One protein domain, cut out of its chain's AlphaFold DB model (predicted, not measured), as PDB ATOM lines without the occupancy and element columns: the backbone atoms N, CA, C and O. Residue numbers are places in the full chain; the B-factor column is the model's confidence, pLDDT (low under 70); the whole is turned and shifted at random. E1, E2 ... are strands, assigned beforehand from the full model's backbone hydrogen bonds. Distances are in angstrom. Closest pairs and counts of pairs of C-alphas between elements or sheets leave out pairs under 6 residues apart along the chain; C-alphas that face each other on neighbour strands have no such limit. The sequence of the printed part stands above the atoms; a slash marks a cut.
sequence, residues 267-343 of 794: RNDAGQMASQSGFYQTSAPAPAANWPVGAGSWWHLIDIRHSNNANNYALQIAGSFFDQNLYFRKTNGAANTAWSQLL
ATOM      1  N   ARG A 267     318.421 224.097 304.878       88.00
ATOM      2  CA  ARG A 267     318.979 224.796 303.694       88.00
ATOM      3  C   ARG A 267     318.788 223.992 302.407       88.00
ATOM      4  O   ARG A 267     319.523 223.045 302.161       88.00
ATOM      5  N   ASN A 268     317.852 224.418 301.557       92.62
ATOM      6  CA  ASN A 268     317.557 223.736 300.288       92.62
ATOM      7  C   ASN A 268     318.603 224.002 299.197       92.62
ATOM      8  O   ASN A 268     318.889 223.102 298.414       92.62
ATOM      9  N   ASP A 269     319.212 225.191 299.167       93.25
ATOM     10  CA  ASP A 269     320.232 225.554 298.180       93.25
ATOM     11  C   ASP A 269     321.634 225.587 298.806       93.25
ATOM     12  O   ASP A 269     322.015 226.541 299.487       93.25
ATOM     13  N   ALA A 270     322.441 224.552 298.546       92.81
ATOM     14  CA  ALA A 270     323.831 224.492 298.998       92.81
ATOM     15  C   ALA A 270     324.737 225.547 298.330       92.81
ATOM     16  O   ALA A 270     325.834 225.810 298.812       92.81
ATOM     17  N   GLY A 271     324.325 226.167 297.225       91.44
ATOM     18  CA  GLY A 271     325.087 227.188 296.506       91.44
ATOM     19  C   GLY A 271     324.667 228.631 296.802       91.44
ATOM     20  O   GLY A 271     325.300 229.541 296.263       91.44
ATOM     21  N   GLN A 272     323.656 228.852 297.651       89.50
ATOM     22  CA  GLN A 272     323.072 230.170 297.922       89.50
ATOM     23  C   GLN A 272     324.112 231.196 298.413       89.50
ATOM     24  O   GLN A 272     324.882 230.932 299.337       89.50
ATOM     25  N   MET A 273     324.131 232.389 297.808       83.56
ATOM     26  CA  MET A 273     325.019 233.492 298.212       83.56
ATOM     27  C   MET A 273     324.553 234.177 299.509       83.56
ATOM     28  O   MET A 273     323.404 234.030 299.919       83.56
ATOM     29  N   ALA A 274     325.454 234.933 300.155       70.88
ATOM     30  CA  ALA A 274     325.183 235.735 301.360       70.88
ATOM     31  C   ALA A 274     324.543 234.959 302.536       70.88
ATOM     32  O   ALA A 274     323.712 235.490 303.270       70.88
ATOM     33  N   SER A 275     324.923 233.690 302.705       70.00
ATOM     34  CA  SER A 275     324.382 232.787 303.729       70.00
ATOM     35  C   SER A 275     325.376 232.554 304.872       70.00
ATOM     36  O   SER A 275     326.585 232.680 304.683       70.00
ATOM     37  N   GLN A 276     324.879 232.195 306.058       79.06
ATOM     38  CA  GLN A 276     325.720 231.927 307.232       79.06
ATOM     39  C   GLN A 276     326.422 230.557 307.142       79.06
ATOM     40  O   GLN A 276     325.955 229.654 306.434       79.06
ATOM     41  N   SER A 277     327.553 230.427 307.843       86.81
ATOM     42  CA  SER A 277     328.227 229.144 308.083       86.81
ATOM     43  C   SER A 277     327.465 228.332 309.126       86.81
ATOM     44  O   SER A 277     326.937 228.909 310.074       86.81
ATOM     45  N   GLY A 278     327.450 227.008 309.004       85.38
ATOM     46  CA  GLY A 278     326.731 226.166 309.957       85.38
ATOM     47  C   GLY A 278     326.559 224.715 309.526       85.38
ATOM     48  O   GLY A 278     327.172 224.245 308.562       85.38
ATOM     49  N   PHE A 279     325.703 224.021 310.275       86.75
ATOM     50  CA  PHE A 279     325.304 222.637 310.044       86.75
ATOM     51  C   PHE A 279     323.841 222.619 309.601       86.75
ATOM     52  O   PHE A 279     322.957 223.071 310.331       86.75
ATOM     53  N   TYR A 280     323.591 222.098 308.406       88.94
ATOM     54  CA  TYR A 280     322.311 222.181 307.720       88.94
ATOM     55  C   TYR A 280     321.772 220.811 307.313       88.94
ATOM     56  O   TYR A 280     322.513 219.834 307.181       88.94
ATOM     57  N   GLN A 281     320.468 220.771 307.061       89.81
ATOM     58  CA  GLN A 281     319.749 219.669 306.446       89.81
ATOM     59  C   GLN A 281     318.779 220.174 305.369       89.81
ATOM     60  O   GLN A 281     318.392 221.339 305.361       89.81
ATOM     61  N   THR A 282     318.325 219.315 304.470       91.06
ATOM     62  CA  THR A 282     317.208 219.625 303.562       91.06
ATOM     63  C   THR A 282     316.463 218.366 303.198       91.06
ATOM     64  O   THR A 282     317.108 217.341 303.059       91.06
ATOM     65  N   SER A 283     315.143 218.445 303.017       93.19
ATOM     66  CA  SER A 283     314.315 217.398 302.400       93.19
ATOM     67  C   SER A 283     314.071 217.603 300.906       93.19
ATOM     68  O   SER A 283     313.517 216.723 300.252       93.19
ATOM     69  N   ALA A 284     314.441 218.772 300.381       94.06
ATOM     70  CA  ALA A 284     314.139 219.230 299.031       94.06
ATOM     71  C   ALA A 284     315.356 219.978 298.441       94.06
ATOM     72  O   ALA A 284     315.289 221.196 298.241       94.06
ATOM     73  N   PRO A 285     316.485 219.280 298.201       93.38
ATOM     74  CA  PRO A 285     317.707 219.884 297.673       93.38
ATOM     75  C   PRO A 285     317.462 220.512 296.291       93.38
ATOM     76  O   PRO A 285     317.115 219.824 295.332       93.38
ATOM     77  N   ALA A 286     317.640 221.830 296.176       92.38
ATOM     78  CA  ALA A 286     317.416 222.588 294.946       92.38
ATOM     79  C   ALA A 286     318.263 223.878 294.904       92.38
ATOM     80  O   ALA A 286     318.349 224.560 295.919       92.38
ATOM     81  N   PRO A 287     318.843 224.263 293.750       92.69
ATOM     82  CA  PRO A 287     318.807 223.554 292.475       92.69
ATOM     83  C   PRO A 287     319.726 222.324 292.494       92.69
ATOM     84  O   PRO A 287     320.764 222.321 293.156       92.69
ATOM     85  N   ALA A 288     319.374 221.289 291.726       89.88
ATOM     86  CA  ALA A 288     320.114 220.021 291.691       89.88
ATOM     87  C   ALA A 288     321.614 220.199 291.375       89.88
ATOM     88  O   ALA A 288     322.448 219.482 291.913       89.88
ATOM     89  N   ALA A 289     321.968 221.206 290.566       91.25
ATOM     90  CA  ALA A 289     323.352 221.527 290.207       91.25
ATOM     91  C   ALA A 289     324.243 221.932 291.399       91.25
ATOM     92  O   ALA A 289     325.467 221.887 291.294       91.25
ATOM     93  N   ASN A 290     323.649 222.339 292.523       94.06
ATOM     94  CA  ASN A 290     324.393 222.767 293.704       94.06
ATOM     95  C   ASN A 290     324.624 221.624 294.705       94.06
ATOM     96  O   ASN A 290     325.358 221.821 295.671       94.06
ATOM     97  N   TRP A 291     324.079 220.431 294.462       94.75
ATOM     98  CA  TRP A 291     324.192 219.262 295.336       94.75
ATOM     99  C   TRP A 291     324.945 218.105 294.660       94.75
ATOM    100  O   TRP A 291     325.093 218.101 293.436       94.75
ATOM    101  N   PRO A 292     325.443 217.119 295.428       92.94
ATOM    102  CA  PRO A 292     325.960 215.882 294.856       92.94
ATOM    103  C   PRO A 292     324.925 215.191 293.961       92.94
ATOM    104  O   PRO A 292     323.716 215.254 294.199       92.94
ATOM    105  N   VAL A 293     325.406 214.509 292.920       87.56
ATOM    106  CA  VAL A 293     324.550 213.766 291.986       87.56
ATOM    107  C   VAL A 293     323.747 212.713 292.759       87.56
ATOM    108  O   VAL A 293     324.325 211.916 293.490       87.56
ATOM    109  N   GLY A 294     322.421 212.715 292.593       85.38
ATOM    110  CA  GLY A 294     321.504 211.816 293.309       85.38
ATOM    111  C   GLY A 294     320.808 212.439 294.526       85.38
ATOM    112  O   GLY A 294     319.945 211.795 295.123       85.38
ATOM    113  N   ALA A 295     321.112 213.690 294.880       89.44
ATOM    114  CA  ALA A 295     320.413 214.386 295.954       89.44
ATOM    115  C   ALA A 295     318.973 214.771 295.562       89.44
ATOM    116  O   ALA A 295     318.761 215.732 294.826       89.44
ATOM    117  N   GLY A 296     317.982 214.024 296.069       88.81
ATOM    118  CA  GLY A 296     316.547 214.269 295.839       88.81
ATOM    119  C   GLY A 296     315.645 214.096 297.072       88.81
ATOM    120  O   GLY A 296     314.429 214.031 296.927       88.81
ATOM    121  N   SER A 297     316.224 213.978 298.271       91.12
ATOM    122  CA  SER A 297     315.516 213.702 299.536       91.12
ATOM    123  C   SER A 297     316.226 214.366 300.728       91.12
ATOM    124  O   SER A 297     316.826 215.422 300.560       91.12
ATOM    125  N   TRP A 298     316.208 213.747 301.919       93.06
ATOM    126  CA  TRP A 298     316.920 214.233 303.106       93.06
ATOM    127  C   TRP A 298     318.455 214.158 303.000       93.06
ATOM    128  O   TRP A 298     319.000 213.072 302.812       93.06
ATOM    129  N   TRP A 299     319.140 215.301 303.125       93.75
ATOM    130  CA  TRP A 299     320.604 215.451 303.028       93.75
ATOM    131  C   TRP A 299     321.161 216.365 304.115       93.75
ATOM    132  O   TRP A 299     320.524 217.352 304.470       93.75
ATOM    133  N   HIS A 300     322.359 216.051 304.613       92.38
ATOM    134  CA  HIS A 300     323.154 216.894 305.506       92.38
ATOM    135  C   HIS A 300     324.119 217.775 304.708       92.38
ATOM    136  O   HIS A 300     324.641 217.360 303.671       92.38
ATOM    137  N   LEU A 301     324.404 218.967 305.232       92.31
ATOM    138  CA  LEU A 301     325.381 219.905 304.689       92.31
ATOM    139  C   LEU A 301     326.136 220.607 305.825       92.31
ATOM    140  O   LEU A 301     325.538 221.263 306.668       92.31
ATOM    141  N   ILE A 302     327.461 220.525 305.814       92.50
ATOM    142  CA  ILE A 302     328.355 221.379 306.597       92.50
ATOM    143  C   ILE A 302     328.882 222.448 305.648       92.50
ATOM    144  O   ILE A 302     329.450 222.117 304.607       92.50
ATOM    145  N   ASP A 303     328.684 223.717 305.990       91.44
ATOM    146  CA  ASP A 303     328.991 224.845 305.112       91.44
ATOM    147  C   ASP A 303     329.812 225.889 305.872       91.44
ATOM    148  O   ASP A 303     329.338 226.470 306.849       91.44
ATOM    149  N   ILE A 304     331.052 226.115 305.437       91.69
ATOM    150  CA  ILE A 304     331.949 227.128 305.999       91.69
ATOM    151  C   ILE A 304     332.148 228.200 304.937       91.69
ATOM    152  O   ILE A 304     332.863 227.974 303.960       91.69
ATOM    153  N   ARG A 305     331.525 229.365 305.130       87.56
ATOM    154  CA  ARG A 305     331.476 230.474 304.170       87.56
ATOM    155  C   ARG A 305     332.356 231.649 304.576       87.56
ATOM    156  O   ARG A 305     332.566 231.931 305.754       87.56
ATOM    157  N   HIS A 306     332.855 232.349 303.565       88.75
ATOM    158  CA  HIS A 306     333.628 233.577 303.704       88.75
ATOM    159  C   HIS A 306     332.764 234.747 304.214       88.75
ATOM    160  O   HIS A 306     331.587 234.842 303.884       88.75
ATOM    161  N   SER A 307     333.358 235.668 304.983       84.06
ATOM    162  CA  SER A 307     332.647 236.779 305.646       84.06
ATOM    163  C   SER A 307     332.132 237.874 304.701       84.06
ATOM    164  O   SER A 307     331.225 238.622 305.054       84.06
ATOM    165  N   ASN A 308     332.704 237.993 303.498       85.75
ATOM    166  CA  ASN A 308     332.215 238.913 302.467       85.75
ATOM    167  C   ASN A 308     331.062 238.286 301.668       85.75
ATOM    168  O   ASN A 308     331.297 237.440 300.805       85.75
ATOM    169  N   ASN A 309     329.846 238.786 301.898       83.06
ATOM    170  CA  ASN A 309     328.606 238.314 301.276       83.06
ATOM    171  C   ASN A 309     328.542 238.484 299.745       83.06
ATOM    172  O   ASN A 309     327.685 237.869 299.111       83.06
ATOM    173  N   ALA A 310     329.439 239.276 299.144       85.56
ATOM    174  CA  ALA A 310     329.565 239.403 297.691       85.56
ATOM    175  C   ALA A 310     330.276 238.205 297.032       85.56
ATOM    176  O   ALA A 310     330.194 238.042 295.817       85.56
ATOM    177  N   ASN A 311     330.957 237.355 297.810       86.88
ATOM    178  CA  ASN A 311     331.701 236.204 297.307       86.88
ATOM    179  C   ASN A 311     331.050 234.890 297.739       86.88
ATOM    180  O   ASN A 311     330.703 234.703 298.902       86.88
ATOM    181  N   ASN A 312     330.986 233.923 296.827       90.75
ATOM    182  CA  ASN A 312     330.533 232.571 297.144       90.75
ATOM    183  C   ASN A 312     331.718 231.640 297.434       90.75
ATOM    184  O   ASN A 312     331.851 230.595 296.804       90.75
ATOM    185  N   TYR A 313     332.633 232.041 298.319       93.00
ATOM    186  CA  TYR A 313     333.760 231.205 298.745       93.00
ATOM    187  C   TYR A 313     333.358 230.380 299.965       93.00
ATOM    188  O   TYR A 313     333.107 230.939 301.033       93.00
ATOM    189  N   ALA A 314     333.293 229.062 299.797       92.12
ATOM    190  CA  ALA A 314     332.885 228.136 300.838       92.12
ATOM    191  C   ALA A 314     333.629 226.799 300.740       92.12
ATOM    192  O   ALA A 314     333.898 226.318 299.636       92.12
ATOM    193  N   LEU A 315     333.923 226.186 301.887       94.06
ATOM    194  CA  LEU A 315     334.219 224.757 301.999       94.06
ATOM    195  C   LEU A 315     332.938 224.055 302.426       94.06
ATOM    196  O   LEU A 315     332.340 224.423 303.437       94.06
ATOM    197  N   GLN A 316     332.537 223.046 301.663       94.38
ATOM    198  CA  GLN A 316     331.278 222.355 301.878       94.38
ATOM    199  C   GLN A 316     331.487 220.854 301.932       94.38
ATOM    200  O   GLN A 316     332.274 220.309 301.156       94.38
ATOM    201  N   ILE A 317     330.762 220.202 302.837       94.56
ATOM    202  CA  ILE A 317     330.718 218.749 302.986       94.56
ATOM    203  C   ILE A 317     329.250 218.337 303.041       94.56
ATOM    204  O   ILE A 317     328.494 218.921 303.809       94.56
ATOM    205  N   ALA A 318     328.834 217.361 302.243       93.44
ATOM    206  CA  ALA A 318     327.442 216.930 302.163       93.44
ATOM    207  C   ALA A 318     327.321 215.407 302.111       93.44
ATOM    208  O   ALA A 318     328.227 214.726 301.635       93.44
ATOM    209  N   GLY A 319     326.195 214.875 302.578       92.12
ATOM    210  CA  GLY A 319     325.896 213.443 302.536       92.12
ATOM    211  C   GLY A 319     324.404 213.175 302.691       92.12
ATOM    212  O   GLY A 319     323.694 213.972 303.309       92.12
ATOM    213  N   SER A 320     323.918 212.082 302.108       89.62
ATOM    214  CA  SER A 320     322.520 211.668 302.254       89.62
ATOM    215  C   SER A 320     322.256 211.222 303.690       89.62
ATOM    216  O   SER A 320     323.125 210.639 304.332       89.62
ATOM    217  N   PHE A 321     321.039 211.430 304.198       86.69
ATOM    218  CA  PHE A 321     320.625 210.827 305.476       86.69
ATOM    219  C   PHE A 321     320.575 209.294 305.392       86.69
ATOM    220  O   PHE A 321     320.603 208.611 306.413       86.69
ATOM    221  N   PHE A 322     320.434 208.760 304.178       86.38
ATOM    222  CA  PHE A 322     320.063 207.369 303.935       86.38
ATOM    223  C   PHE A 322     321.219 206.495 303.441       86.38
ATOM    224  O   PHE A 322     321.029 205.293 303.269       86.38
ATOM    225  N   ASP A 323     322.401 207.068 303.213       83.94
ATOM    226  CA  ASP A 323     323.600 206.325 302.831       83.94
ATOM    227  C   ASP A 323     324.817 206.784 303.645       83.94
ATOM    228  O   ASP A 323     324.698 207.504 304.635       83.94
ATOM    229  N   GLN A 324     325.994 206.286 303.282       81.38
ATOM    230  CA  GLN A 324     327.253 206.644 303.929       81.38
ATOM    231  C   GLN A 324     328.217 207.352 302.966       81.38
ATOM    232  O   GLN A 324     329.421 207.454 303.229       81.38
ATOM    233  N   ASN A 325     327.703 207.810 301.826       81.12
ATOM    234  CA  ASN A 325     328.487 208.520 300.838       81.12
ATOM    235  C   ASN A 325     328.695 209.952 301.330       81.12
ATOM    236  O   ASN A 325     327.745 210.713 301.511       81.12
ATOM    237  N   LEU A 326     329.957 210.322 301.541       88.06
ATOM    238  CA  LEU A 326     330.328 211.671 301.939       88.06
ATOM    239  C   LEU A 326     330.962 212.401 300.761       88.06
ATOM    240  O   LEU A 326     331.842 211.872 300.088       88.06
ATOM    241  N   TYR A 327     330.549 213.639 300.534       91.25
ATOM    242  CA  TYR A 327     331.019 214.478 299.441       91.25
ATOM    243  C   TYR A 327     331.617 215.760 299.996       91.25
ATOM    244  O   TYR A 327     331.140 216.283 300.998       91.25
ATOM    245  N   PHE A 328     332.623 216.311 299.324       93.62
ATOM    246  CA  PHE A 328     333.160 217.629 299.643       93.62
ATOM    247  C   PHE A 328     333.413 218.459 298.384       93.62
ATOM    248  O   PHE A 328     333.621 217.926 297.292       93.62
ATOM    249  N   ARG A 329     333.417 219.784 298.543       93.25
ATOM    250  CA  ARG A 329     333.866 220.732 297.516       93.25
ATOM    251  C   ARG A 329     334.338 222.048 298.122       93.25
ATOM    252  O   ARG A 329     334.003 222.383 299.255       93.25
ATOM    253  N   LYS A 330     335.067 222.829 297.326       94.69
ATOM    254  CA  LYS A 330     335.341 224.247 297.590       94.69
ATOM    255  C   LYS A 330     334.734 225.060 296.458       94.69
ATOM    256  O   LYS A 330     335.141 224.883 295.318       94.69
ATOM    257  N   THR A 331     333.761 225.915 296.751       92.44
ATOM    258  CA  THR A 331     332.957 226.587 295.714       92.44
ATOM    259  C   THR A 331     333.750 227.597 294.889       92.44
ATOM    260  O   THR A 331     333.379 227.869 293.757       92.44
ATOM    261  N   ASN A 332     334.822 228.179 295.438       92.25
ATOM    262  CA  ASN A 332     335.688 229.139 294.743       92.25
ATOM    263  C   ASN A 332     334.926 230.234 293.949       92.25
ATOM    264  O   ASN A 332     335.331 230.615 292.856       92.25
ATOM    265  N   GLY A 333     333.793 230.719 294.477       89.88
ATOM    266  CA  GLY A 333     332.974 231.763 293.851       89.88
ATOM    267  C   GLY A 333     331.866 231.240 292.931       89.88
ATOM    268  O   GLY A 333     330.953 231.995 292.611       89.88
ATOM    269  N   ALA A 334     331.878 229.954 292.571       91.62
ATOM    270  CA  ALA A 334     330.887 229.312 291.711       91.62
ATOM    271  C   ALA A 334     330.005 228.315 292.487       91.62
ATOM    272  O   ALA A 334     330.477 227.307 293.024       91.62
ATOM    273  N   ALA A 335     328.694 228.582 292.511       91.00
ATOM    274  CA  ALA A 335     327.692 227.797 293.246       91.00
ATOM    275  C   ALA A 335     327.580 226.330 292.783       91.00
ATOM    276  O   ALA A 335     327.295 225.437 293.581       91.00
ATOM    277  N   ASN A 336     327.852 226.080 291.503       89.62
ATOM    278  CA  ASN A 336     327.731 224.783 290.839       89.62
ATOM    279  C   ASN A 336     329.065 224.023 290.731       89.62
ATOM    280  O   ASN A 336     329.176 223.090 289.937       89.62
ATOM    281  N   THR A 337     330.092 224.419 291.491       92.62
ATOM    282  CA  THR A 337     331.367 223.688 291.507       92.62
ATOM    283  C   THR A 337     331.128 222.218 291.848       92.62
ATOM    284  O   THR A 337     330.383 221.908 292.786       92.62
ATOM    285  N   ALA A 338     331.754 221.325 291.079       90.94
ATOM    286  CA  ALA A 338     331.535 219.890 291.181       90.94
ATOM    287  C   ALA A 338     331.900 219.342 292.570       90.94
ATOM    288  O   ALA A 338     332.874 219.766 293.200       90.94
ATOM    289  N   TRP A 339     331.114 218.369 293.023       93.12
ATOM    290  CA  TRP A 339     331.351 217.639 294.262       93.12
ATOM    291  C   TRP A 339     332.297 216.468 294.024       93.12
ATOM    292  O   TRP A 339     332.146 215.724 293.059       93.12
ATOM    293  N   SER A 340     333.255 216.291 294.928       88.31
ATOM    294  CA  SER A 340     334.111 215.108 294.969       88.31
ATOM    295  C   SER A 340     333.620 214.182 296.070       88.31
ATOM    296  O   SER A 340     333.477 214.606 297.216       88.31
ATOM    297  N   GLN A 341     333.348 212.925 295.730       85.62
ATOM    298  CA  GLN A 341     333.035 211.909 296.728       85.62
ATOM    299  C   GLN A 341     334.318 211.524 297.465       85.62
ATOM    300  O   GLN A 341     335.327 211.186 296.846       85.62
ATOM    301  N   LEU A 342     334.286 211.576 298.789       75.88
ATOM    302  CA  LEU A 342     335.294 210.951 299.625       75.88
ATOM    303  C   LEU A 342     335.002 209.443 299.609       75.88
ATOM    304  O   LEU A 342     333.886 209.039 299.929       75.88
ATOM    305  N   LEU A 343     335.970 208.611 299.211       61.91
ATOM    306  CA  LEU A 343     335.846 207.150 299.289       61.91
ATOM    307  C   LEU A 343     335.818 206.737 300.762       61.91
ATOM    308  O   LEU A 343     336.842 206.463 301.381       61.91
TER     309      LEU A 343
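AT A GLANCE: This is residues 267 to 343 of the 794 residues of an uncharacterized protein of Bacteroidetes bacterium RIFCSPLOWO2_12_FULL_31_6 (UniProt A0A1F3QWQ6). Little regular structure: one twisted sheet of five strands makes a wall, with loop residues 268 to 272, 285 to 295 and 333 to 339 over one face. The 77 printed residues hold no named helix and strands E1 to E5, a meander, each the antiparallel neighbour of the one before; the class is all strand, with 27 residues in named elements. The whole is compact, radius of gyration of the C-alphas 11.3 A, spanning 34 by 23 by 19 A.

IN THESE COORDINATES: E1, residues 278 to 282, begins at C-alpha (326.731, 226.166, 309.957). E2 is 299 to 305, 18.6 A; E3 314 to 320, 19.5 A; E4 326 to 330, 14.2 A. E5, 340 to 342, ends at C-alpha (335.294, 210.951, 299.625).

HOW THE PARTS SIT: Four hairpins follow: E1 and E2, N 280 to O 301 2.7 A; E2 and E3, N 300 to O 319 2.8 A; E3 and E4, N 318 to O 327 2.8 A; E4 and E5, N 328 to O 340 2.8 A, each within hydrogen-bond range. Edge strands E1 and E5 are apart.

THE WHOLE: The printed part has no cut. The link E1 to E2 is long, 16 residues. Residue 343 is under pLDDT 70.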